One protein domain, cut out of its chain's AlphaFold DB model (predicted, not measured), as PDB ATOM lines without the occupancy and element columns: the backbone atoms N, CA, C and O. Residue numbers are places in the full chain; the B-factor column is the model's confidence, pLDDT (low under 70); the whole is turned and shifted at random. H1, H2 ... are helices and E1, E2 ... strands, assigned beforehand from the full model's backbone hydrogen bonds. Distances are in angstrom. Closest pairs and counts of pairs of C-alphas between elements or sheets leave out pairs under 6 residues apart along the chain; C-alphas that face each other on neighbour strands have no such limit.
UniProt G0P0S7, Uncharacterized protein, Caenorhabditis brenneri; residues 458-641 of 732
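This is residues 458 to 641 of the 732 residues of an uncharacterized protein of Caenorhabditis brenneri (UniProt G0P0S7). With little regular structure, this is a sandwich of two strongly twisted sheets partly face to face: E6-E5-E4-E3-E10-E1-E11 and E2-E7-E8-E9, both antiparallel. H1 only grazes both sheets; E12 pairs with no named strand. Named elements, in order E1 to E9, H1, E10 to E12, hold 73 of 184 printed residues: mostly strand, compact, radius of gyration of the C-alphas 15.4 A, spans 41 by 37 by 32 A.

E1, residues 469 to 474, is antiparallel to E11, residues 614 to 620, with N 471 and O 618 within hydrogen-bond range at 2.8 A. E7, residues 550 to 560, bends by 78 degrees at residue 557. The closest C-alphas of E6, residues 534 to 536, and E9, residues 577 to 579, are those of Ser 535 and Val 578, 6.4 A apart. H1, residues 587 to 590, is too short for an O i to N i+4 pair.

E1 begins at C-alpha 469 (314.803, 450.863, 454.366). E2 holds residues 479 to 485, E3 492 to 497, E4 516 to 520, E5 525 to 527, E8 563 to 572, E10 592 to 596. E7 is 26.7 A long. E12, residues 638 to 640, ends at C-alpha 640 (309.806, 474.497, 449.267).

The printed part has no cut. Links E3 to E4, E6 to E7, E10 to E11 and E11 to E12 are long. pLDDT is under 70 in 78 residues, among them 520 to 549.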
ATOM      1  N   ARG A 458     316.233 459.084 458.776       89.25
ATOM      2  CA  ARG A 458     316.506 460.443 458.287       89.25
ATOM      3  C   ARG A 458     315.403 460.877 457.302       89.25
ATOM      4  O   ARG A 458     314.975 460.058 456.488       89.25
ATOM      5  N   PRO A 459     314.911 462.129 457.339       87.69
ATOM      6  CA  PRO A 459     313.876 462.594 456.413       87.69
ATOM      7  C   PRO A 459     314.435 462.850 455.005       87.69
ATOM      8  O   PRO A 459     315.412 463.573 454.847       87.69
ATOM      9  N   CYS A 460     313.768 462.315 453.979       82.81
ATOM     10  CA  CYS A 460     314.099 462.532 452.562       82.81
ATOM     11  C   CYS A 460     312.947 463.121 451.719       82.81
ATOM     12  O   CYS A 460     313.174 463.593 450.605       82.81
ATOM     13  N   SER A 461     311.718 463.164 452.245       82.44
ATOM     14  CA  SER A 461     310.534 463.699 451.548       82.44
ATOM     15  C   SER A 461     310.300 463.047 450.171       82.44
ATOM     16  O   SER A 461     309.866 461.901 450.114       82.44
ATOM     17  N   SER A 462     310.558 463.759 449.072       72.81
ATOM     18  CA  SER A 462     310.322 463.308 447.692       72.81
ATOM     19  C   SER A 462     311.537 462.667 447.015       72.81
ATOM     20  O   SER A 462     311.386 462.130 445.915       72.81
ATOM     21  N   GLN A 463     312.724 462.738 447.633       81.12
ATOM     22  CA  GLN A 463     313.996 462.316 447.040       81.12
ATOM     23  C   GLN A 463     314.884 461.622 448.083       81.12
ATOM     24  O   GLN A 463     315.508 462.285 448.903       81.12
ATOM     25  N   CYS A 464     314.933 460.288 448.056       81.00
ATOM     26  CA  CYS A 464     315.708 459.457 448.983       81.00
ATOM     27  C   CYS A 464     316.826 458.746 448.209       81.00
ATOM     28  O   CYS A 464     316.545 457.832 447.437       81.00
ATOM     29  N   ASP A 465     318.082 459.158 448.381       81.31
ATOM     30  CA  ASP A 465     319.231 458.671 447.599       81.31
ATOM     31  C   ASP A 465     320.188 457.746 448.374       81.31
ATOM     32  O   ASP A 465     321.216 457.337 447.840       81.31
ATOM     33  N   SER A 466     319.831 457.382 449.608       84.50
ATOM     34  CA  SER A 466     320.559 456.440 450.461       84.50
ATOM     35  C   SER A 466     319.605 455.723 451.427       84.50
ATOM     36  O   SER A 466     318.558 456.259 451.789       84.50
ATOM     37  N   GLY A 467     319.984 454.521 451.871       86.75
ATOM     38  CA  GLY A 467     319.361 453.826 453.003       86.75
ATOM     39  C   GLY A 467     318.961 452.374 452.736       86.75
ATOM     40  O   GLY A 467     318.660 451.976 451.613       86.75
ATOM     41  N   THR A 468     318.936 451.563 453.797       88.75
ATOM     42  CA  THR A 468     318.535 450.141 453.725       88.75
ATOM     43  C   THR A 468     317.020 449.938 453.738       88.75
ATOM     44  O   THR A 468     316.526 448.936 453.220       88.75
ATOM     45  N   VAL A 469     316.271 450.882 454.316       91.19
ATOM     46  CA  VAL A 469     314.803 450.863 454.366       91.19
ATOM     47  C   VAL A 469     314.279 452.263 454.072       91.19
ATOM     48  O   VAL A 469     314.570 453.179 454.833       91.19
ATOM     49  N   VAL A 470     313.480 452.441 453.019       91.12
ATOM     50  CA  VAL A 470     312.872 453.738 452.672       91.12
ATOM     51  C   VAL A 470     311.355 453.658 452.806       91.12
ATOM     52  O   VAL A 470     310.710 452.851 452.145       91.12
ATOM     53  N   LYS A 471     310.778 454.506 453.652       93.69
ATOM     54  CA  LYS A 471     309.336 454.692 453.833       93.69
ATOM     55  C   LYS A 471     308.882 455.870 452.973       93.69
ATOM     56  O   LYS A 471     309.432 456.956 453.145       93.69
ATOM     57  N   LEU A 472     307.876 455.693 452.115       90.00
ATOM     58  CA  LEU A 472     307.199 456.778 451.396       90.00
ATOM     59  C   LEU A 472     305.693 456.768 451.686       90.00
ATOM     60  O   LEU A 472     305.022 455.749 451.497       90.00
ATOM     61  N   GLY A 473     305.178 457.915 452.129       89.31
ATOM     62  CA  GLY A 473     303.748 458.202 452.208       89.31
ATOM     63  C   GLY A 473     303.311 458.867 450.908       89.31
ATOM     64  O   GLY A 473     303.880 459.892 450.536       89.31
ATOM     65  N   MET A 474     302.349 458.278 450.207       85.56
ATOM     66  CA  MET A 474     301.938 458.657 448.854       85.56
ATOM     67  C   MET A 474     300.541 459.280 448.849       85.56
ATOM     68  O   MET A 474     299.636 458.764 449.506       85.56
ATOM     69  N   LYS A 475     300.357 460.325 448.032       80.31
ATOM     70  CA  LYS A 475     299.054 460.962 447.785       80.31
ATOM     71  C   LYS A 475     298.022 459.959 447.277       80.31
ATOM     72  O   LYS A 475     298.359 459.003 446.576       80.31
ATOM     73  N   ASP A 476     296.746 460.233 447.552       75.31
ATOM     74  CA  ASP A 476     295.611 459.371 447.189       75.31
ATOM     75  C   ASP A 476     295.216 459.446 445.695       75.31
ATOM     76  O   ASP A 476     294.065 459.684 445.328       75.31
ATOM     77  N   THR A 477     296.200 459.312 444.805       71.06
ATOM     78  CA  THR A 477     296.057 459.465 443.352       71.06
ATOM     79  C   THR A 477     296.882 458.420 442.592       71.06
ATOM     80  O   THR A 477     297.632 457.638 443.177       71.06
ATOM     81  N   GLN A 478     296.736 458.378 441.262       74.94
ATOM     82  CA  GLN A 478     297.686 457.653 440.413       74.94
ATOM     83  C   GLN A 478     299.076 458.294 440.540       74.94
ATOM     84  O   GLN A 478     299.196 459.520 440.511       74.94
ATOM     85  N   TYR A 479     300.124 457.482 440.638       70.62
ATOM     86  CA  TYR A 479     301.486 457.980 440.810       70.62
ATOM     87  C   TYR A 479     302.513 457.152 440.052       70.62
ATOM     88  O   TYR A 479     302.309 455.975 439.751       70.62
ATOM     89  N   LYS A 480     303.668 457.782 439.827       75.56
ATOM     90  CA  LYS A 480     304.900 457.118 439.410       75.56
ATOM     91  C   LYS A 480     306.082 457.556 440.265       75.56
ATOM     92  O   LYS A 480     306.112 458.671 440.792       75.56
ATOM     93  N   ILE A 481     307.042 456.658 440.393       75.38
ATOM     94  CA  ILE A 481     308.248 456.756 441.203       75.38
ATOM     95  C   ILE A 481     309.403 456.309 440.306       75.38
ATOM     96  O   ILE A 481     309.335 455.235 439.711       75.38
ATOM     97  N   ALA A 482     310.438 457.133 440.191       74.06
ATOM     98  CA  ALA A 482     311.711 456.719 439.615       74.06
ATOM     99  C   ALA A 482     312.568 456.115 440.732       74.06
ATOM    100  O   ALA A 482     312.631 456.678 441.824       74.06
ATOM    101  N   ILE A 483     313.190 454.967 440.474       81.31
ATOM    102  CA  ILE A 483     314.068 454.257 441.407       81.31
ATOM    103  C   ILE A 483     315.382 453.993 440.672       81.31
ATOM    104  O   ILE A 483     315.470 453.059 439.876       81.31
ATOM    105  N   THR A 484     316.382 454.835 440.909       78.56
ATOM    106  CA  THR A 484     317.721 454.726 440.324       78.56
ATOM    107  C   THR A 484     318.638 453.941 441.254       78.56
ATOM    108  O   THR A 484     318.833 454.310 442.415       78.56
ATOM    109  N   ILE A 485     319.198 452.849 440.745       80.81
ATOM    110  CA  ILE A 485     320.044 451.923 441.502       80.81
ATOM    111  C   ILE A 485     321.379 451.676 440.806       80.81
ATOM    112  O   ILE A 485     321.476 451.770 439.583       80.81
ATOM    113  N   GLU A 486     322.370 451.255 441.588       81.12
ATOM    114  CA  GLU A 486     323.663 450.762 441.115       81.12
ATOM    115  C   GLU A 486     323.610 449.238 440.877       81.12
ATOM    116  O   GLU A 486     323.631 448.470 441.850       81.12
ATOM    117  N   PRO A 487     323.597 448.733 439.625       69.44
ATOM    118  CA  PRO A 487     323.449 447.296 439.346       69.44
ATOM    119  C   PRO A 487     324.587 446.419 439.892       69.44
ATOM    120  O   PRO A 487     324.413 445.211 440.074       69.44
ATOM    121  N   LYS A 488     325.759 447.011 440.171       77.44
ATOM    122  CA  LYS A 488     326.867 446.355 440.889       77.44
ATOM    123  C   LYS A 488     326.565 446.088 442.363       77.44
ATOM    124  O   LYS A 488     327.001 445.062 442.875       77.44
ATOM    125  N   GLN A 489     325.865 447.004 443.033       80.12
ATOM    126  CA  GLN A 489     325.596 446.951 444.477       80.12
ATOM    127  C   GLN A 489     324.197 446.411 444.799       80.12
ATOM    128  O   GLN A 489     323.931 446.035 445.943       80.12
ATOM    129  N   CYS A 490     323.299 446.366 443.807       74.25
ATOM    130  CA  CYS A 490     321.898 446.019 443.994       74.25
ATOM    131  C   CYS A 490     321.408 444.917 443.044       74.25
ATOM    132  O   CYS A 490     320.856 445.169 441.976       74.25
ATOM    133  N   ASP A 491     321.555 443.662 443.478       72.62
ATOM    134  CA  ASP A 491     321.020 442.491 442.768       72.62
ATOM    135  C   ASP A 491     319.483 442.442 442.768       72.62
ATOM    136  O   ASP A 491     318.860 441.868 441.872       72.62
ATOM    137  N   SER A 492     318.864 442.985 443.820       77.38
ATOM    138  CA  SER A 492     317.427 442.890 444.077       77.38
ATOM    139  C   SER A 492     316.981 443.881 445.151       77.38
ATOM    140  O   SER A 492     317.781 444.258 446.007       77.38
ATOM    141  N   PHE A 493     315.701 444.250 445.147       82.88
ATOM    142  CA  PHE A 493     315.061 445.006 446.228       82.88
ATOM    143  C   PHE A 493     313.594 444.594 446.404       82.88
ATOM    144  O   PHE A 493     312.993 443.981 445.519       82.88
ATOM    145  N   ARG A 494     313.025 444.892 447.573       87.62
ATOM    146  CA  ARG A 494     311.645 444.542 447.939       87.62
ATOM    147  C   ARG A 494     310.822 445.802 448.170       87.62
ATOM    148  O   ARG A 494     311.315 446.747 448.770       87.62
ATOM    149  N   ILE A 495     309.562 445.790 447.750       88.75
ATOM    150  CA  ILE A 495     308.567 446.818 448.073       88.75
ATOM    151  C   ILE A 495     307.462 446.152 448.889       88.75
ATOM    152  O   ILE A 495     306.918 445.128 448.485       88.75
ATOM    153  N   CYS A 496     307.118 446.729 450.028       88.12
ATOM    154  CA  CYS A 496     305.983 446.318 450.836       88.12
ATOM    155  C   CYS A 496     304.901 447.387 450.769       88.12
ATOM    156  O   CYS A 496     305.159 448.566 451.025       88.12
ATOM    157  N   LEU A 497     303.698 446.951 450.419       86.88
ATOM    158  CA  LEU A 497     302.487 447.756 450.451       86.88
ATOM    159  C   LEU A 497     301.918 447.696 451.875       86.88
ATOM    160  O   LEU A 497     301.969 446.638 452.499       86.88
ATOM    161  N   GLY A 498     301.408 448.810 452.402       84.00
ATOM    162  CA  GLY A 498     300.657 448.821 453.664       84.00
ATOM    163  C   GLY A 498     301.414 448.325 454.908       84.00
ATOM    164  O   GLY A 498     300.777 447.782 455.801       84.00
ATOM    165  N   ALA A 499     302.743 448.478 454.968       84.06
ATOM    166  CA  ALA A 499     303.583 447.850 455.998       84.06
ATOM    167  C   ALA A 499     303.179 448.183 457.455       84.06
ATOM    168  O   ALA A 499     302.942 449.339 457.818       84.06
ATOM    169  N   ASP A 500     303.194 447.164 458.319       83.00
ATOM    170  CA  ASP A 500     302.917 447.288 459.749       83.00
ATOM    171  C   ASP A 500     304.021 448.091 460.442       83.00
ATOM    172  O   ASP A 500     305.213 447.803 460.304       83.00
ATOM    173  N   GLY A 501     303.628 449.092 461.230       82.06
ATOM    174  CA  GLY A 501     304.574 449.992 461.892       82.06
ATOM    175  C   GLY A 501     305.228 451.015 460.958       82.06
ATOM    176  O   GLY A 501     306.230 451.606 461.340       82.06
ATOM    177  N   PHE A 502     304.672 451.261 459.764       87.50
ATOM    178  CA  PHE A 502     305.138 452.297 458.832       87.50
ATOM    179  C   PHE A 502     305.402 453.659 459.514       87.50
ATOM    180  O   PHE A 502     306.480 454.228 459.351       87.50
ATOM    181  N   GLU A 503     304.471 454.138 460.347       87.62
ATOM    182  CA  GLU A 503     304.577 455.434 461.045       87.62
ATOM    183  C   GLU A 503     305.622 455.454 462.188       87.62
ATOM    184  O   GLU A 503     305.939 456.518 462.713       87.62
ATOM    185  N   LEU A 504     306.150 454.293 462.604       88.19
ATOM    186  CA  LEU A 504     307.015 454.149 463.780       88.19
ATOM    187  C   LEU A 504     308.496 454.195 463.392       88.19
ATOM    188  O   LEU A 504     308.980 453.319 462.677       88.19
ATOM    189  N   ASP A 505     309.231 455.203 463.860       88.19
ATOM    190  CA  ASP A 505     310.663 455.383 463.557       88.19
ATOM    191  C   ASP A 505     311.609 454.720 464.576       88.19
ATOM    192  O   ASP A 505     312.824 454.823 464.444       88.19
ATOM    193  N   ASP A 506     311.075 454.023 465.580       86.75
ATOM    194  CA  ASP A 506     311.850 453.265 466.571       86.75
ATOM    195  C   ASP A 506     312.155 451.818 466.129       86.75
ATOM    196  O   ASP A 506     312.841 451.074 466.833       86.75
ATOM    197  N   ARG A 507     311.624 451.395 464.974       87.06
ATOM    198  CA  ARG A 507     311.699 450.017 464.476       87.06
ATOM    199  C   ARG A 507     311.631 449.942 462.956       87.06
ATOM    200  O   ARG A 507     311.118 450.835 462.288       87.06
ATOM    201  N   VAL A 508     312.076 448.811 462.413       87.31
ATOM    202  CA  VAL A 508     311.873 448.490 460.995       87.31
ATOM    203  C   VAL A 508     310.425 448.014 460.772       87.31
ATOM    204  O   VAL A 508     309.977 447.128 461.511       87.31
ATOM    205  N   PRO A 509     309.686 448.550 459.777       87.50
ATOM    206  CA  PRO A 509     308.346 448.077 459.435       87.50
ATOM    207  C   PRO A 509     308.311 446.593 459.065       87.50
ATOM    208  O   PRO A 509     309.240 446.066 458.447       87.50
ATOM    209  N   LYS A 510     307.210 445.919 459.399       84.38
ATOM    210  CA  LYS A 510     306.973 444.518 459.031       84.38
ATOM    211  C   LYS A 510     306.062 444.446 457.812       84.38
ATOM    212  O   LYS A 510     305.115 445.212 457.682       84.38
ATOM    213  N   CYS A 511     306.340 443.509 456.918       77.56
ATOM    214  CA  CYS A 511     305.529 443.303 455.724       77.56
ATOM    215  C   CYS A 511     304.614 442.096 455.907       77.56
ATOM    216  O   CYS A 511     305.120 440.984 456.091       77.56
ATOM    217  N   ASP A 512     303.300 442.281 455.754       76.25
ATOM    218  CA  ASP A 512     302.416 441.159 455.434       76.25
ATOM    219  C   ASP A 512     302.951 440.490 454.166       76.25
ATOM    220  O   ASP A 512     303.158 441.127 453.130       76.25
ATOM    221  N   HIS A 513     303.169 439.183 454.254       64.06
ATOM    222  CA  HIS A 513     303.559 438.352 453.135       64.06
ATOM    223  C   HIS A 513     302.729 438.653 451.877       64.06
ATOM    224  O   HIS A 513     303.303 438.862 450.800       64.06
ATOM    225  N   ASN A 514     301.403 438.734 451.978       66.19
ATOM    226  CA  ASN A 514     300.533 438.914 450.815       66.19
ATOM    227  C   ASN A 514     300.570 440.318 450.195       66.19
ATOM    228  O   ASN A 514     299.968 440.508 449.140       66.19
ATOM    229  N   GLN A 515     301.350 441.242 450.764       76.94
ATOM    230  CA  GLN A 515     301.507 442.635 450.334       76.94
ATOM    231  C   GLN A 515     302.940 442.966 449.850       76.94
ATOM    232  O   GLN A 515     303.306 444.130 449.700       76.94
ATOM    233  N   ILE A 516     303.757 441.940 449.573       79.38
ATOM    234  CA  ILE A 516     305.148 442.062 449.098       79.38
ATOM    235  C   ILE A 516     305.245 442.015 447.564       79.38
ATOM    236  O   ILE A 516     304.718 441.099 446.932       79.38
ATOM    237  N   ILE A 517     306.012 442.947 446.996       77.25
ATOM    238  CA  ILE A 517     306.593 442.910 445.648       77.25
ATOM    239  C   ILE A 517     308.098 442.639 445.799       77.25
ATOM    240  O   ILE A 517     308.773 443.352 446.540       77.25
ATOM    241  N   ASP A 518     308.640 441.652 445.084       73.00
ATOM    242  CA  ASP A 518     310.093 441.418 445.002       73.00
ATOM    243  C   ASP A 518     310.579 441.745 443.583       73.00
ATOM    244  O   ASP A 518     309.998 441.256 442.614       73.00
ATOM    245  N   ILE A 519     311.645 442.538 443.444       70.81
ATOM    246  CA  ILE A 519     312.247 442.896 442.151       70.81
ATOM    247  C   ILE A 519     313.675 442.348 442.099       70.81
ATOM    248  O   ILE A 519     314.521 442.714 442.915       70.81
ATOM    249  N   LEU A 520     313.943 441.463 441.138       67.25
ATOM    250  CA  LEU A 520     315.263 440.899 440.847       67.25
ATOM    251  C   LEU A 520     315.852 441.635 439.644       67.25
ATOM    252  O   LEU A 520     315.425 441.425 438.508       67.25
ATOM    253  N   VAL A 521     316.831 442.496 439.900       64.75
ATOM    254  CA  VAL A 521     317.333 443.492 438.944       64.75
ATOM    255  C   VAL A 521     318.047 442.818 437.777       64.75
ATOM    256  O   VAL A 521     317.680 443.028 436.623       64.75
ATOM    257  N   LYS A 522     319.020 441.948 438.077       61.94
ATOM    258  CA  LYS A 522     319.826 441.234 437.068       61.94
ATOM    259  C   LYS A 522     319.019 440.239 436.231       61.94
ATOM    260  O   LYS A 522     319.380 439.977 435.091       61.94
ATOM    261  N   ASN A 523     317.925 439.712 436.784       52.41
ATOM    262  CA  ASN A 523     317.122 438.662 436.150       52.41
ATOM    263  C   ASN A 523     315.851 439.212 435.477       52.41
ATOM    264  O   ASN A 523     315.119 438.445 434.857       52.41
ATOM    265  N   GLY A 524     315.539 440.503 435.643       53.81
ATOM    266  CA  GLY A 524     314.328 441.112 435.088       53.81
ATOM    267  C   GLY A 524     313.011 440.597 435.686       53.81
ATOM    268  O   GLY A 524     311.962 440.711 435.056       53.81
ATOM    269  N   VAL A 525     313.035 439.992 436.881       54.81
ATOM    270  CA  VAL A 525     311.854 439.342 437.476       54.81
ATOM    271  C   VAL A 525     311.173 440.276 438.472       54.81
ATOM    272  O   VAL A 525     311.785 440.707 439.446       54.81
ATOM    273  N   VAL A 526     309.876 440.512 438.279       55.69
ATOM    274  CA  VAL A 526     309.008 441.236 439.218       55.69
ATOM    275  C   VAL A 526     307.977 440.267 439.782       55.69
ATOM    276  O   VAL A 526     307.041 439.868 439.088       55.69
ATOM    277  N   LYS A 527     308.137 439.874 441.042       62.31
ATOM    278  CA  LYS A 527     307.177 439.059 441.791       62.31
ATOM    279  C   LYS A 527     306.128 439.965 442.422       62.31
ATOM    280  O   LYS A 527     306.473 440.955 443.058       62.31
ATOM    281  N   TRP A 528     304.861 439.612 442.267       65.25
ATOM    282  CA  TRP A 528     303.726 440.403 442.727       65.25
ATOM    283  C   TRP A 528     303.158 439.897 444.063       65.25
ATOM    284  O   TRP A 528     303.404 438.746 444.437       65.25
ATOM    285  N   PRO A 529     302.346 440.722 444.749       61.72
ATOM    286  CA  PRO A 529     301.643 440.332 445.959       61.72
ATOM    287  C   PRO A 529     300.481 439.381 445.646       61.72
ATOM    288  O   PRO A 529     299.930 439.392 444.539       61.72
ATOM    289  N   ASN A 530     300.062 438.619 446.660       52.59
ATOM    290  CA  ASN A 530     299.253 437.394 446.565       52.59
ATOM    291  C   ASN A 530     299.971 436.247 445.818       52.59
ATOM    292  O   ASN A 530     300.694 436.458 444.846       52.59
ATOM    293  N   GLU A 531     299.815 435.016 446.310       44.62
ATOM    294  CA  GLU A 531     300.724 433.900 446.004       44.62
ATOM    295  C   GLU A 531     300.934 433.609 444.498       44.62
ATOM    296  O   GLU A 531     299.994 433.468 443.713       44.62
ATOM    297  N   GLY A 532     302.208 433.461 444.112       42.19
ATOM    298  CA  GLY A 532     302.644 432.765 442.894       42.19
ATOM    299  C   GLY A 532     302.938 433.606 441.646       42.19
ATOM    300  O   GLY A 532     303.629 433.117 440.753       42.19
ATOM    301  N   ARG A 533     302.463 434.853 441.507       48.44
ATOM    302  CA  ARG A 533     302.638 435.579 440.229       48.44
ATOM    303  C   ARG A 533     303.976 436.324 440.138       48.44
ATOM    304  O   ARG A 533     304.243 437.208 440.939       48.44
ATOM    305  N   ALA A 534     304.733 436.069 439.072       49.12
ATOM    306  CA  ALA A 534     305.823 436.929 438.608       49.12
ATOM    307  C   ALA A 534     305.581 437.420 437.166       49.12
ATOM    308  O   ALA A 534     304.774 436.839 436.435       49.12
ATOM    309  N   SER A 535     306.262 438.499 436.783       47.03
ATOM    310  CA  SER A 535     306.381 439.032 435.420       47.03
ATOM    311  C   SER A 535     307.861 439.161 435.044       47.03
ATOM    312  O   SER A 535     308.685 439.403 435.923       47.03
ATOM    313  N   LEU A 536     308.175 439.053 433.750       46.81
ATOM    314  CA  LEU A 536     309.506 439.309 433.186       46.81
ATOM    315  C   LEU A 536     309.520 440.661 432.454       46.81
ATOM    316  O   LEU A 536     308.566 440.974 431.740       46.81
ATOM    317  N   ILE A 537     310.580 441.445 432.647       47.88
ATOM    318  CA  ILE A 537     310.825 442.765 432.044       47.88
ATOM    319  C   ILE A 537     312.340 442.997 431.920       47.88
ATOM    320  O   ILE A 537     313.079 442.698 432.855       47.88
ATOM    321  N   GLU A 538     312.820 443.550 430.801       52.94
ATOM    322  CA  GLU A 538     314.257 443.812 430.590       52.94
ATOM    323  C   GLU A 538     314.735 445.011 431.437       52.94
ATOM    324  O   GLU A 538     314.868 446.126 430.942       52.94
ATOM    325  N   LEU A 539     314.950 444.824 432.744       57.28
ATOM    326  CA  LEU A 539     315.433 445.903 433.620       57.28
ATOM    327  C   LEU A 539     316.867 446.306 433.249       57.28
ATOM    328  O   LEU A 539     317.126 447.470 432.959       57.28
ATOM    329  N   LEU A 540     317.790 445.345 433.201       57.53
ATOM    330  CA  LEU A 540     319.160 445.568 432.748       57.53
ATOM    331  C   LEU A 540     319.312 445.092 431.299       57.53
ATOM    332  O   LEU A 540     319.267 443.892 431.035       57.53
ATOM    333  N   SER A 541     319.532 446.019 430.364       52.44
ATOM    334  CA  SER A 541     319.763 445.639 428.968       52.44
ATOM    335  C   SER A 541     321.146 444.998 428.780       52.44
ATOM    336  O   SER A 541     322.122 445.557 429.291       52.44
ATOM    337  N   PRO A 542     321.297 443.906 427.992       42.56
ATOM    338  CA  PRO A 542     322.570 443.191 427.806       42.56
ATOM    339  C   PRO A 542     323.750 444.031 427.289       42.56
ATOM    340  O   PRO A 542     324.886 443.565 427.291       42.56
ATOM    341  N   LYS A 543     323.489 445.252 426.800       41.03
ATOM    342  CA  LYS A 543     324.492 446.189 426.273       41.03
ATOM    343  C   LYS A 543     324.895 447.300 427.253       41.03
ATOM    344  O   LYS A 543     325.845 448.020 426.955       41.03
ATOM    345  N   LYS A 544     324.194 447.483 428.381       51.06
ATOM    346  CA  LYS A 544     324.569 448.471 429.409       51.06
ATOM    347  C   LYS A 544     325.595 447.837 430.368       51.06
ATOM    348  O   LYS A 544     325.296 446.785 430.934       51.06
ATOM    349  N   PRO A 545     326.781 448.436 430.589       54.50
ATOM    350  CA  PRO A 545     327.703 447.945 431.607       54.50
ATOM    351  C   PRO A 545     327.105 448.143 433.009       54.50
ATOM    352  O   PRO A 545     326.412 449.129 433.258       54.50
ATOM    353  N   LEU A 546     327.404 447.225 433.935       63.81
ATOM    354  CA  LEU A 546     326.898 447.242 435.323       63.81
ATOM    355  C   LEU A 546     327.314 448.498 436.119       63.81
ATOM    356  O   LEU A 546     326.758 448.766 437.177       63.81
ATOM    357  N   ASP A 547     328.305 449.226 435.609       64.38
ATOM    358  CA  ASP A 547     328.819 450.525 436.049       64.38
ATOM    359  C   ASP A 547     327.871 451.702 435.762       64.38
ATOM    360  O   ASP A 547     328.123 452.814 436.216       64.38
ATOM    361  N   THR A 548     326.828 451.496 434.953       68.06
ATOM    362  CA  THR A 548     325.848 452.537 434.618       68.06
ATOM    363  C   THR A 548     324.648 452.444 435.561       68.06
ATOM    364  O   THR A 548     324.044 451.368 435.631       68.06
ATOM    365  N   PRO A 549     324.239 453.549 436.214       67.56
ATOM    366  CA  PRO A 549     323.005 453.599 436.985       67.56
ATOM    367  C   PRO A 549     321.795 453.145 436.163       67.56
ATOM    368  O   PRO A 549     321.644 453.492 434.986       67.56
ATOM    369  N   LEU A 550     320.918 452.370 436.791       71.50
ATOM    370  CA  LEU A 550     319.697 451.857 436.184       71.50
ATOM    371  C   LEU A 550     318.483 452.522 436.824       71.50
ATOM    372  O   LEU A 550     318.277 452.378 438.027       71.50
ATOM    373  N   THR A 551     317.649 453.180 436.016       71.25
ATOM    374  CA  THR A 551     316.360 453.714 436.472       71.25
ATOM    375  C   THR A 551     315.253 452.688 436.244       71.25
ATOM    376  O   THR A 551     315.099 452.126 435.160       71.25
ATOM    377  N   ILE A 552     314.459 452.451 437.284       71.75
ATOM    378  CA  ILE A 552     313.274 451.596 437.264       71.75
ATOM    379  C   ILE A 552     312.065 452.476 437.577       71.75
ATOM    380  O   ILE A 552     312.058 453.194 438.576       71.75
ATOM    381  N   GLU A 553     311.035 452.432 436.734       75.56
ATOM    382  CA  GLU A 553     309.771 453.116 437.008       75.56
ATOM    383  C   GLU A 553     308.875 452.183 437.833       75.56
ATOM    384  O   GLU A 553     308.607 451.056 437.425       75.56
ATOM    385  N   PHE A 554     308.389 452.628 438.988       80.88
ATOM    386  CA  PHE A 554     307.359 451.933 439.764       80.88
ATOM    387  C   PHE A 554     306.153 452.850 439.931       80.88
ATOM    388  O   PHE A 554     306.310 454.033 440.223       80.88
ATOM    389  N   GLY A 555     304.938 452.335 439.773       77.44
ATOM    390  CA  GLY A 555     303.754 453.179 439.891       77.44
ATOM    391  C   GLY A 555     302.465 452.432 440.173       77.44
ATOM    392  O   GLY A 555     302.421 451.203 440.232       77.44
ATOM    393  N   TYR A 556     301.407 453.214 440.358       77.94
ATOM    394  CA  TYR A 556     300.067 452.767 440.718       77.94
ATOM    395  C   TYR A 556     299.030 453.576 439.934       77.94
ATOM    396  O   TYR A 556     299.151 454.795 439.822       77.94
ATOM    397  N   GLY A 557     298.002 452.902 439.409       68.06
ATOM    398  CA  GLY A 557     296.957 453.536 438.598       68.06
ATOM    399  C   GLY A 557     297.214 453.397 437.096       68.06
ATOM    400  O   GLY A 557     297.549 454.366 436.424       68.06
ATOM    401  N   VAL A 558     297.058 452.189 436.544       61.16
ATOM    402  CA  VAL A 558     297.306 451.935 435.111       61.16
ATOM    403  C   VAL A 558     296.057 452.231 434.280       61.16
ATOM    404  O   VAL A 558     295.010 451.612 434.479       61.16
ATOM    405  N   THR A 559     296.166 453.121 433.292       55.91
ATOM    406  CA  THR A 559     295.081 453.401 432.338       55.91
ATOM    407  C   THR A 559     295.021 452.343 431.238       55.91
ATOM    408  O   THR A 559     295.905 452.248 430.393       55.91
ATOM    409  N   VAL A 560     293.933 451.569 431.202       46.88
ATOM    410  CA  VAL A 560     293.666 450.532 430.194       46.88
ATOM    411  C   VAL A 560     292.359 450.848 429.472       46.88
ATOM    412  O   VAL A 560     291.295 450.853 430.090       46.88
ATOM    413  N   ASN A 561     292.419 451.083 428.156       47.12
ATOM    414  CA  ASN A 561     291.268 451.493 427.331       47.12
ATOM    415  C   ASN A 561     290.527 452.719 427.911       47.12
ATOM    416  O   ASN A 561     289.301 452.710 428.040       47.12
ATOM    417  N   GLY A 562     291.277 453.741 428.339       49.88
ATOM    418  CA  GLY A 562     290.729 454.960 428.949       49.88
ATOM    419  C   GLY A 562     290.160 454.790 430.365       49.88
ATOM    420  O   GLY A 562     289.601 455.740 430.903       49.88
ATOM    421  N   LYS A 563     290.287 453.610 430.990       52.47
ATOM    422  CA  LYS A 563     289.881 453.372 432.383       52.47
ATOM    423  C   LYS A 563     291.098 453.132 433.267       52.47
ATOM    424  O   LYS A 563     291.840 452.179 433.033       52.47
ATOM    425  N   VAL A 564     291.269 453.968 434.288       60.84
ATOM    426  CA  VAL A 564     292.268 453.764 435.347       60.84
ATOM    427  C   VAL A 564     291.925 452.491 436.124       60.84
ATOM    428  O   VAL A 564     290.758 452.230 436.425       60.84
ATOM    429  N   ARG A 565     292.939 451.686 436.433       63.81
ATOM    430  CA  ARG A 565     292.835 450.477 437.253       63.81
ATOM    431  C   ARG A 565     293.708 450.596 438.491       63.81
ATOM    432  O   ARG A 565     294.850 451.036 438.386       63.81
ATOM    433  N   SER A 566     293.209 450.092 439.619       69.56
ATOM    434  CA  SER A 566     293.958 449.874 440.866       69.56
ATOM    435  C   SER A 566     294.963 448.722 440.712       69.56
ATOM    436  O   SER A 566     294.834 447.656 441.311       69.56
ATOM    437  N   GLU A 567     295.932 448.914 439.820       73.25
ATOM    438  CA  GLU A 567     297.020 447.993 439.506       73.25
ATOM    439  C   GLU A 567     298.341 448.746 439.704       73.25
ATOM    440  O   GLU A 567     298.511 449.869 439.223       73.25
ATOM    441  N   PHE A 568     299.272 448.119 440.420       75.38
ATOM    442  CA  PHE A 568     300.685 448.488 440.428       75.38
ATOM    443  C   PHE A 568     301.363 448.049 439.133       75.38
ATOM    444  O   PHE A 568     300.969 447.032 438.545       75.38
ATOM    445  N   TYR A 569     302.413 448.761 438.734       73.44
ATOM    446  CA  TYR A 569     303.258 448.417 437.598       73.44
ATOM    447  C   TYR A 569     304.744 448.660 437.882       73.44
ATOM    448  O   TYR A 569     305.100 449.470 438.735       73.44
ATOM    449  N   VAL A 570     305.594 447.953 437.137       63.38
ATOM    450  CA  VAL A 570     307.038 448.199 437.032       63.38
ATOM    451  C   VAL A 570     307.362 448.419 435.557       63.38
ATOM    452  O   VAL A 570     306.843 447.694 434.706       63.38
ATOM    453  N   GLY A 571     308.191 449.409 435.252       56.00
ATOM    454  CA  GLY A 571     308.650 449.745 433.910       56.00
ATOM    455  C   GLY A 571     310.152 450.022 433.852       56.00
ATOM    456  O   GLY A 571     310.804 450.188 434.883       56.00
ATOM    457  N   ASN A 572     310.696 450.063 432.638       60.34
ATOM    458  CA  ASN A 572     312.110 450.331 432.367       60.34
ATOM    459  C   ASN A 572     312.301 451.558 431.452       60.34
ATOM    460  O   ASN A 572     311.363 452.038 430.811       60.34
ATOM    461  N   ASP A 573     313.552 452.008 431.317       50.00
ATOM    462  CA  ASP A 573     313.957 453.076 430.384       50.00
ATOM    463  C   ASP A 573     313.606 452.782 428.909       50.00
ATOM    464  O   ASP A 573     313.551 453.690 428.077       50.00
ATOM    465  N   HIS A 574     313.373 451.512 428.566       43.84
ATOM    466  CA  HIS A 574     313.108 451.029 427.209       43.84
ATOM    467  C   HIS A 574     311.606 450.952 426.864       43.84
ATOM    468  O   HIS A 574     311.241 450.412 425.821       43.84
ATOM    469  N   ARG A 575     310.737 451.566 427.688       48.34
ATOM    470  CA  ARG A 575     309.269 451.657 427.518       48.34
ATOM    471  C   ARG A 575     308.514 450.330 427.659       48.34
ATOM    472  O   ARG A 575     307.359 450.228 427.241       48.34
ATOM    473  N   GLU A 576     309.126 449.331 428.279       47.00
ATOM    474  CA  GLU A 576     308.421 448.137 428.732       47.00
ATOM    475  C   GLU A 576     307.703 448.413 430.051       47.00
ATOM    476  O   GLU A 576     308.232 449.108 430.917       47.00
ATOM    477  N   ILE A 577     306.502 447.854 430.219       56.91
ATOM    478  CA  ILE A 577     305.724 447.943 431.457       56.91
ATOM    479  C   ILE A 577     305.100 446.577 431.749       56.91
ATOM    480  O   ILE A 577     304.419 445.995 430.903       56.91
ATOM    481  N   VAL A 578     305.277 446.091 432.977       54.28
ATOM    482  CA  VAL A 578     304.604 444.905 433.515       54.28
ATOM    483  C   VAL A 578     303.667 445.295 434.648       54.28
ATOM    484  O   VAL A 578     304.049 446.021 435.562       54.28
ATOM    485  N   THR A 579     302.432 444.792 434.613       62.09
ATOM    486  CA  THR A 579     301.390 445.163 435.581       62.09
ATOM    487  C   THR A 579     300.982 444.002 436.483       62.09
ATOM    488  O   THR A 579     300.851 442.846 436.054       62.09
ATOM    489  N   SER A 580     300.705 444.325 437.742       60.31
ATOM    490  CA  SER A 580     299.902 443.493 438.639       60.31
ATOM    491  C   SER A 580     298.479 443.299 438.085       60.31
ATOM    492  O   SER A 580     298.061 443.961 437.139       60.31
ATOM    493  N   THR A 581     297.736 442.335 438.628       54.91
ATOM    494  CA  THR A 581     296.327 442.081 438.265       54.91
ATOM    495  C   THR A 581     295.450 442.462 439.441       54.91
ATOM    496  O   THR A 581     295.694 441.964 440.537       54.91
ATOM    497  N   SER A 582     294.410 443.256 439.197       48.50
ATOM    498  CA  SER A 582     293.535 443.915 440.186       48.50
ATOM    499  C   SER A 582     292.705 443.023 441.136       48.50
ATOM    500  O   SER A 582     291.728 443.493 441.719       48.50
ATOM    501  N   LYS A 583     293.064 441.750 441.353       46.44
ATOM    502  CA  LYS A 583     292.385 440.827 442.285       46.44
ATOM    503  C   LYS A 583     292.665 441.154 443.771       46.44
ATOM    504  O   LYS A 583     293.125 440.288 444.505       46.44
ATOM    505  N   GLY A 584     292.371 442.379 444.219       50.44
ATOM    506  CA  GLY A 584     292.285 442.709 445.652       50.44
ATOM    507  C   GLY A 584     293.078 443.917 446.160       50.44
ATOM    508  O   GLY A 584     293.092 444.138 447.370       50.44
ATOM    509  N   PHE A 585     293.718 444.723 445.304       62.69
ATOM    510  CA  PHE A 585     294.417 445.925 445.781       62.69
ATOM    511  C   PHE A 585     293.436 447.031 446.189       62.69
ATOM    512  O   PHE A 585     292.891 447.744 445.349       62.69
ATOM    513  N   LYS A 586     293.226 447.176 447.503       66.69
ATOM    514  CA  LYS A 586     292.614 448.363 448.109       66.69
ATOM    515  C   LYS A 586     293.524 449.572 447.887       66.69
ATOM    516  O   LYS A 586     294.728 449.474 448.111       66.69
ATOM    517  N   GLN A 587     292.931 450.708 447.538       69.88
ATOM    518  CA  GLN A 587     293.624 451.985 447.332       69.88
ATOM    519  C   GLN A 587     294.423 452.437 448.570       69.88
ATOM    520  O   GLN A 587     295.534 452.927 448.439       69.88
ATOM    521  N   GLU A 588     293.952 452.138 449.783       76.25
ATOM    522  CA  GLU A 588     294.714 452.385 451.021       76.25
ATOM    523  C   GLU A 588     296.109 451.726 451.043       76.25
ATOM    524  O   GLU A 588     297.045 452.282 451.614       76.25
ATOM    525  N   MET A 589     296.297 450.575 450.383       74.94
ATOM    526  CA  MET A 589     297.603 449.903 450.337       74.94
ATOM    527  C   MET A 589     298.616 450.620 449.431       74.94
ATOM    528  O   MET A 589     299.814 450.396 449.584       74.94
ATOM    529  N   SER A 590     298.180 451.491 448.510       78.06
ATOM    530  CA  SER A 590     299.097 452.286 447.680       78.06
ATOM    531  C   SER A 590     299.608 453.547 448.385       78.06
ATOM    532  O   SER A 590     300.574 454.131 447.903       78.06
ATOM    533  N   LYS A 591     299.006 453.953 449.514       87.12
ATOM    534  CA  LYS A 591     299.384 455.158 450.282       87.12
ATOM    535  C   LYS A 591     300.641 454.982 451.133       87.12
ATOM    536  O   LYS A 591     301.320 455.956 451.423       87.12
ATOM    537  N   ARG A 592     300.955 453.752 451.547       90.50
ATOM    538  CA  ARG A 592     302.106 453.433 452.408       90.50
ATOM    539  C   ARG A 592     303.018 452.443 451.703       90.50
ATOM    540  O   ARG A 592     302.697 451.258 451.628       90.50
ATOM    541  N   LEU A 593     304.150 452.925 451.198       91.06
ATOM    542  CA  LEU A 593     305.162 452.104 450.536       91.06
ATOM    543  C   LEU A 593     306.409 452.004 451.409       91.06
ATOM    544  O   LEU A 593     306.924 453.013 451.882       91.06
ATOM    545  N   THR A 594     306.933 450.796 451.610       92.81
ATOM    546  CA  THR A 594     308.246 450.600 452.243       92.81
ATOM    547  C   THR A 594     309.158 449.796 451.328       92.81
ATOM    548  O   THR A 594     308.863 448.650 451.002       92.81
ATOM    549  N   PHE A 595     310.265 450.399 450.917       92.19
ATOM    550  CA  PHE A 595     311.304 449.790 450.099       92.19
ATOM    551  C   PHE A 595     312.393 449.220 451.007       92.19
ATOM    552  O   PHE A 595     312.799 449.871 451.966       92.19
ATOM    553  N   PHE A 596     312.870 448.019 450.700       90.06
ATOM    554  CA  PHE A 596     313.929 447.323 451.422       90.06
ATOM    555  C   PHE A 596     315.058 446.994 450.451       90.06
ATOM    556  O   PHE A 596     314.860 446.256 449.480       90.06
ATOM    557  N   PHE A 597     316.237 447.525 450.748       87.31
ATOM    558  CA  PHE A 597     317.447 447.390 449.951       87.31
ATOM    559  C   PHE A 597     318.483 446.523 450.679       87.31
ATOM    560  O   PHE A 597     318.533 446.518 451.910       87.31
ATOM    561  N   PRO A 598     319.324 445.772 449.943       80.94
ATOM    562  CA  PRO A 598     320.285 444.843 450.540       80.94
ATOM    563  C   PRO A 598     321.443 445.547 451.269       80.94
ATOM    564  O   PRO A 598     322.111 444.921 452.090       80.94
ATOM    565  N   ASN A 599     321.704 446.818 450.948       84.00
ATOM    566  CA  ASN A 599     322.702 447.698 451.558       84.00
ATOM    567  C   ASN A 599     322.360 449.172 451.240       84.00
ATOM    568  O   ASN A 599     321.557 449.433 450.344       84.00
ATOM    569  N   GLU A 600     322.972 450.127 451.953       83.06
ATOM    570  CA  GLU A 600     322.726 451.573 451.768       83.06
ATOM    571  C   GLU A 600     323.163 452.103 450.391       83.06
ATOM    572  O   GLU A 600     322.566 453.051 449.889       83.06
ATOM    573  N   ASN A 601     324.149 451.454 449.760       82.75
ATOM    574  CA  ASN A 601     324.735 451.836 448.469       82.75
ATOM    575  C   ASN A 601     323.993 451.236 447.258       82.75
ATOM    576  O   ASN A 601     324.492 451.313 446.136       82.75
ATOM    577  N   CYS A 602     322.828 450.608 447.458       84.94
ATOM    578  CA  CYS A 602     321.993 450.149 446.348       84.94
ATOM    579  C   CYS A 602     321.469 451.330 445.517       84.94
ATOM    580  O   CYS A 602     321.379 451.221 444.296       84.94
ATOM    581  N   LEU A 603     321.111 452.436 446.178       82.25
ATOM    582  CA  LEU A 603     320.592 453.642 445.541       82.25
ATOM    583  C   LEU A 603     321.739 454.500 444.996       82.25
ATOM    584  O   LEU A 603     322.752 454.702 445.666       82.25
ATOM    585  N   THR A 604     321.562 455.042 443.792       79.31
ATOM    586  CA  THR A 604     322.519 455.993 443.213       79.31
ATOM    587  C   THR A 604     322.417 457.334 443.943       79.31
ATOM    588  O   THR A 604     321.354 457.965 443.937       79.31
ATOM    589  N   LYS A 605     323.522 457.813 444.534       77.75
ATOM    590  CA  LYS A 605     323.565 459.127 445.204       77.75
ATOM    591  C   LYS A 605     323.078 460.241 444.270       77.75
ATOM    592  O   LYS A 605     323.371 460.236 443.078       77.75
ATOM    593  N   LYS A 606     322.333 461.202 444.819       70.19
ATOM    594  CA  LYS A 606     321.561 462.262 444.142       70.19
ATOM    595  C   LYS A 606     320.417 461.796 443.227       70.19
ATOM    596  O   LYS A 606     319.535 462.608 442.962       70.19
ATOM    597  N   ALA A 607     320.374 460.543 442.774       64.31
ATOM    598  CA  ALA A 607     319.415 460.083 441.761       64.31
ATOM    599  C   ALA A 607     318.403 459.023 442.239       64.31
ATOM    600  O   ALA A 607     317.467 458.760 441.491       64.31
ATOM    601  N   GLY A 608     318.585 458.442 443.435       74.31
ATOM    602  CA  GLY A 608     317.916 457.242 443.975       74.31
ATOM    603  C   GLY A 608     316.396 457.119 443.792       74.31
ATOM    604  O   GLY A 608     315.908 456.898 442.690       74.31
ATOM    605  N   ILE A 609     315.615 457.166 444.871       80.56
ATOM    606  CA  ILE A 609     314.149 457.195 444.760       80.56
ATOM    607  C   ILE A 609     313.694 458.641 444.592       80.56
ATOM    608  O   ILE A 609     313.967 459.464 445.462       80.56
ATOM    609  N   PHE A 610     312.943 458.935 443.530       79.44
ATOM    610  CA  PHE A 610     312.315 460.235 443.299       79.44
ATOM    611  C   PHE A 610     310.827 460.108 442.945       79.44
ATOM    612  O   PHE A 610     310.447 459.364 442.036       79.44
ATOM    613  N   THR A 611     309.970 460.893 443.603       74.19
ATOM    614  CA  THR A 611     308.570 461.065 443.185       74.19
ATOM    615  C   THR A 611     307.960 462.389 443.644       74.19
ATOM    616  O   THR A 611     308.099 462.798 444.793       74.19
ATOM    617  N   ARG A 612     307.192 463.037 442.758       73.19
ATOM    618  CA  ARG A 612     306.401 464.240 443.089       73.19
ATOM    619  C   ARG A 612     305.106 463.934 443.850       73.19
ATOM    620  O   ARG A 612     304.413 464.853 444.265       73.19
ATOM    621  N   PHE A 613     304.765 462.656 444.004       78.56
ATOM    622  CA  PHE A 613     303.516 462.202 444.618       78.56
ATOM    623  C   PHE A 613     303.693 461.778 446.087       78.56
ATOM    624  O   PHE A 613     302.749 461.265 446.684       78.56
ATOM    625  N   ALA A 614     304.881 461.976 446.668       80.81
ATOM    626  CA  ALA A 614     305.125 461.745 448.087       80.81
ATOM    627  C   ALA A 614     304.628 462.926 448.938       80.81
ATOM    628  O   ALA A 614     304.981 464.081 448.697       80.81
ATOM    629  N   GLU A 615     303.851 462.617 449.971       84.38
ATOM    630  CA  GLU A 615     303.499 463.521 451.071       84.38
ATOM    631  C   GLU A 615     304.599 463.528 452.143       84.38
ATOM    632  O   GLU A 615     304.891 464.554 452.764       84.38
ATOM    633  N   SER A 616     305.241 462.373 452.347       86.56
ATOM    634  CA  SER A 616     306.343 462.190 453.288       86.56
ATOM    635  C   SER A 616     307.319 461.114 452.812       86.56
ATOM    636  O   SER A 616     306.950 460.200 452.074       86.56
ATOM    637  N   GLY A 617     308.569 461.208 453.268       88.19
ATOM    638  CA  GLY A 617     309.595 460.210 452.991       88.19
ATOM    639  C   GLY A 617     310.682 460.195 454.056       88.19
ATOM    640  O   GLY A 617     311.141 461.260 454.486       88.19
ATOM    641  N   LYS A 618     311.085 459.000 454.492       91.62
ATOM    642  CA  LYS A 618     312.167 458.767 455.464       91.62
ATOM    643  C   LYS A 618     312.988 457.546 455.058       91.62
ATOM    644  O   LYS A 618     312.408 456.542 454.652       91.62
ATOM    645  N   ALA A 619     314.302 457.591 455.239       90.88
ATOM    646  CA  ALA A 619     315.197 456.465 454.989       90.88
ATOM    647  C   ALA A 619     315.997 456.088 456.242       90.88
ATOM    648  O   ALA A 619     316.505 456.956 456.947       90.88
ATOM    649  N   LEU A 620     316.112 454.789 456.509       90.88
ATOM    650  CA  LEU A 620     317.005 454.214 457.509       90.88
ATOM    651  C   LEU A 620     318.426 454.222 456.937       90.88
ATOM    652  O   LEU A 620     318.749 453.373 456.096       90.88
ATOM    653  N   SER A 621     319.225 455.214 457.328       88.81
ATOM    654  CA  SER A 621     320.540 455.467 456.732       88.81
ATOM    655  C   SER A 621     321.546 456.056 457.722       88.81
ATOM    656  O   SER A 621     321.193 456.866 458.586       88.81
ATOM    657  N   SER A 622     322.814 455.683 457.548       86.56
ATOM    658  CA  SER A 622     323.965 456.330 458.180       86.56
ATOM    659  C   SER A 622     324.271 457.728 457.613       86.56
ATOM    660  O   SER A 622     324.934 458.519 458.282       86.56
ATOM    661  N   ASP A 623     323.776 458.060 456.412       82.06
ATOM    662  CA  ASP A 623     324.113 459.305 455.712       82.06
ATOM    663  C   ASP A 623     323.368 460.519 456.303       82.06
ATOM    664  O   ASP A 623     322.185 460.756 456.045       82.06
ATOM    665  N   GLU A 624     324.076 461.313 457.112       72.25
ATOM    666  CA  GLU A 624     323.546 462.554 457.691       72.25
ATOM    667  C   GLU A 624     323.356 463.677 456.659       72.25
ATOM    668  O   GLU A 624     322.624 464.632 456.926       72.25
ATOM    669  N   ALA A 625     323.999 463.584 455.488       66.19
ATOM    670  CA  ALA A 625     323.957 464.614 454.452       66.19
ATOM    671  C   ALA A 625     322.780 464.445 453.474       66.19
ATOM    672  O   ALA A 625     322.634 465.255 452.551       66.19
ATOM    673  N   MET A 626     321.938 463.424 453.669       70.31
ATOM    674  CA  MET A 626     320.753 463.172 452.853       70.31
ATOM    675  C   MET A 626     319.782 464.361 452.938       70.31
ATOM    676  O   MET A 626     319.142 464.606 453.963       70.31
ATOM    677  N   LYS A 627     319.681 465.131 451.850       61.22
ATOM    678  CA  LYS A 627     318.816 466.314 451.786       61.22
ATOM    679  C   LYS A 627     317.380 465.900 451.501       61.22
ATOM    680  O   LYS A 627     317.119 465.207 450.524       61.22
ATOM    681  N   ALA A 628     316.444 466.404 452.300       60.09
ATOM    682  CA  ALA A 628     315.027 466.267 451.999       60.09
ATOM    683  C   ALA A 628     314.696 466.949 450.661       60.09
ATOM    684  O   ALA A 628     314.874 468.160 450.516       60.09
ATOM    685  N   GLY A 629     314.203 466.167 449.698       59.84
ATOM    686  CA  GLY A 629     313.711 466.680 448.424       59.84
ATOM    687  C   GLY A 629     312.513 467.613 448.610       59.84
ATOM    688  O   GLY A 629     311.790 467.531 449.610       59.84
ATOM    689  N   ALA A 630     312.283 468.494 447.635       64.50
ATOM    690  CA  ALA A 630     311.201 469.469 447.703       64.50
ATOM    691  C   ALA A 630     309.830 468.795 447.889       64.50
ATOM    692  O   ALA A 630     309.518 467.806 447.220       64.50
ATOM    693  N   LYS A 631     308.990 469.326 448.782       63.78
ATOM    694  CA  LYS A 631     307.587 468.884 448.888       63.78
ATOM    695  C   LYS A 631     306.790 469.427 447.707       63.78
ATOM    696  O   LYS A 631     307.109 470.504 447.216       63.78
ATOM    697  N   TYR A 632     305.750 468.717 447.276       65.56
ATOM    698  CA  TYR A 632     304.933 469.102 446.122       65.56
ATOM    699  C   TYR A 632     303.454 469.265 446.498       65.56
ATOM    700  O   TYR A 632     302.897 468.458 447.249       65.56
ATOM    701  N   ASP A 633     302.810 470.300 445.959       63.09
ATOM    702  CA  ASP A 633     301.375 470.548 446.119       63.09
ATOM    703  C   ASP A 633     300.528 469.566 445.285       63.09
ATOM    704  O   ASP A 633     301.039 468.640 444.642       63.09
ATOM    705  N   ASP A 634     299.205 469.703 445.323       64.69
ATOM    706  CA  ASP A 634     298.292 468.804 444.596       64.69
ATOM    707  C   ASP A 634     298.271 469.056 443.079       64.69
ATOM    708  O   ASP A 634     297.711 468.267 442.319       64.69
ATOM    709  N   LYS A 635     298.947 470.117 442.621       61.47
ATOM    710  CA  LYS A 635     299.229 470.425 441.213       61.47
ATOM    711  C   LYS A 635     300.638 469.973 440.794       61.47
ATOM    712  O   LYS A 635     301.032 470.202 439.652       61.47
ATOM    713  N   LEU A 636     301.375 469.295 441.682       59.03
ATOM    714  CA  LEU A 636     302.758 468.832 441.506       59.03
ATOM    715  C   LEU A 636     303.779 469.972 441.311       59.03
ATOM    716  O   LEU A 636     304.823 469.780 440.674       59.03
ATOM    717  N   ILE A 637     303.486 471.142 441.882       64.75
ATOM    718  CA  ILE A 637     304.354 472.323 441.966       64.75
ATOM    719  C   ILE A 637     305.159 472.232 443.277       64.75
ATOM    720  O   ILE A 637     304.584 471.878 444.309       64.75
ATOM    721  N   PRO A 638     306.483 472.484 443.274       55.34
ATOM    722  CA  PRO A 638     307.277 472.447 444.499       55.34
ATOM    723  C   PRO A 638     306.848 473.562 445.461       55.34
ATOM    724  O   PRO A 638     306.707 474.711 445.052       55.34
ATOM    725  N   ILE A 639     306.657 473.208 446.732       57.44
ATOM    726  CA  ILE A 639     306.247 474.114 447.815       57.44
ATOM    727  C   ILE A 639     307.479 474.798 448.417       57.44
ATOM    728  O   ILE A 639     307.491 476.014 448.535       57.44
ATOM    729  N   ASP A 640     308.518 474.021 448.746       48.09
ATOM    730  CA  ASP A 640     309.806 474.497 449.267       48.09
ATOM    731  C   ASP A 640     310.903 473.438 449.060       48.09
ATOM    732  O   ASP A 640     310.638 472.240 449.201       48.09
ATOM    733  N   GLY A 641     312.141 473.879 448.794       46.12
ATOM    734  CA  GLY A 641     313.361 473.055 448.843       46.12
ATOM    735  C   GLY A 641     314.311 473.206 447.636       46.12
ATOM    736  O   GLY A 641     313.851 473.432 446.516       46.12
TER     737      GLY A 641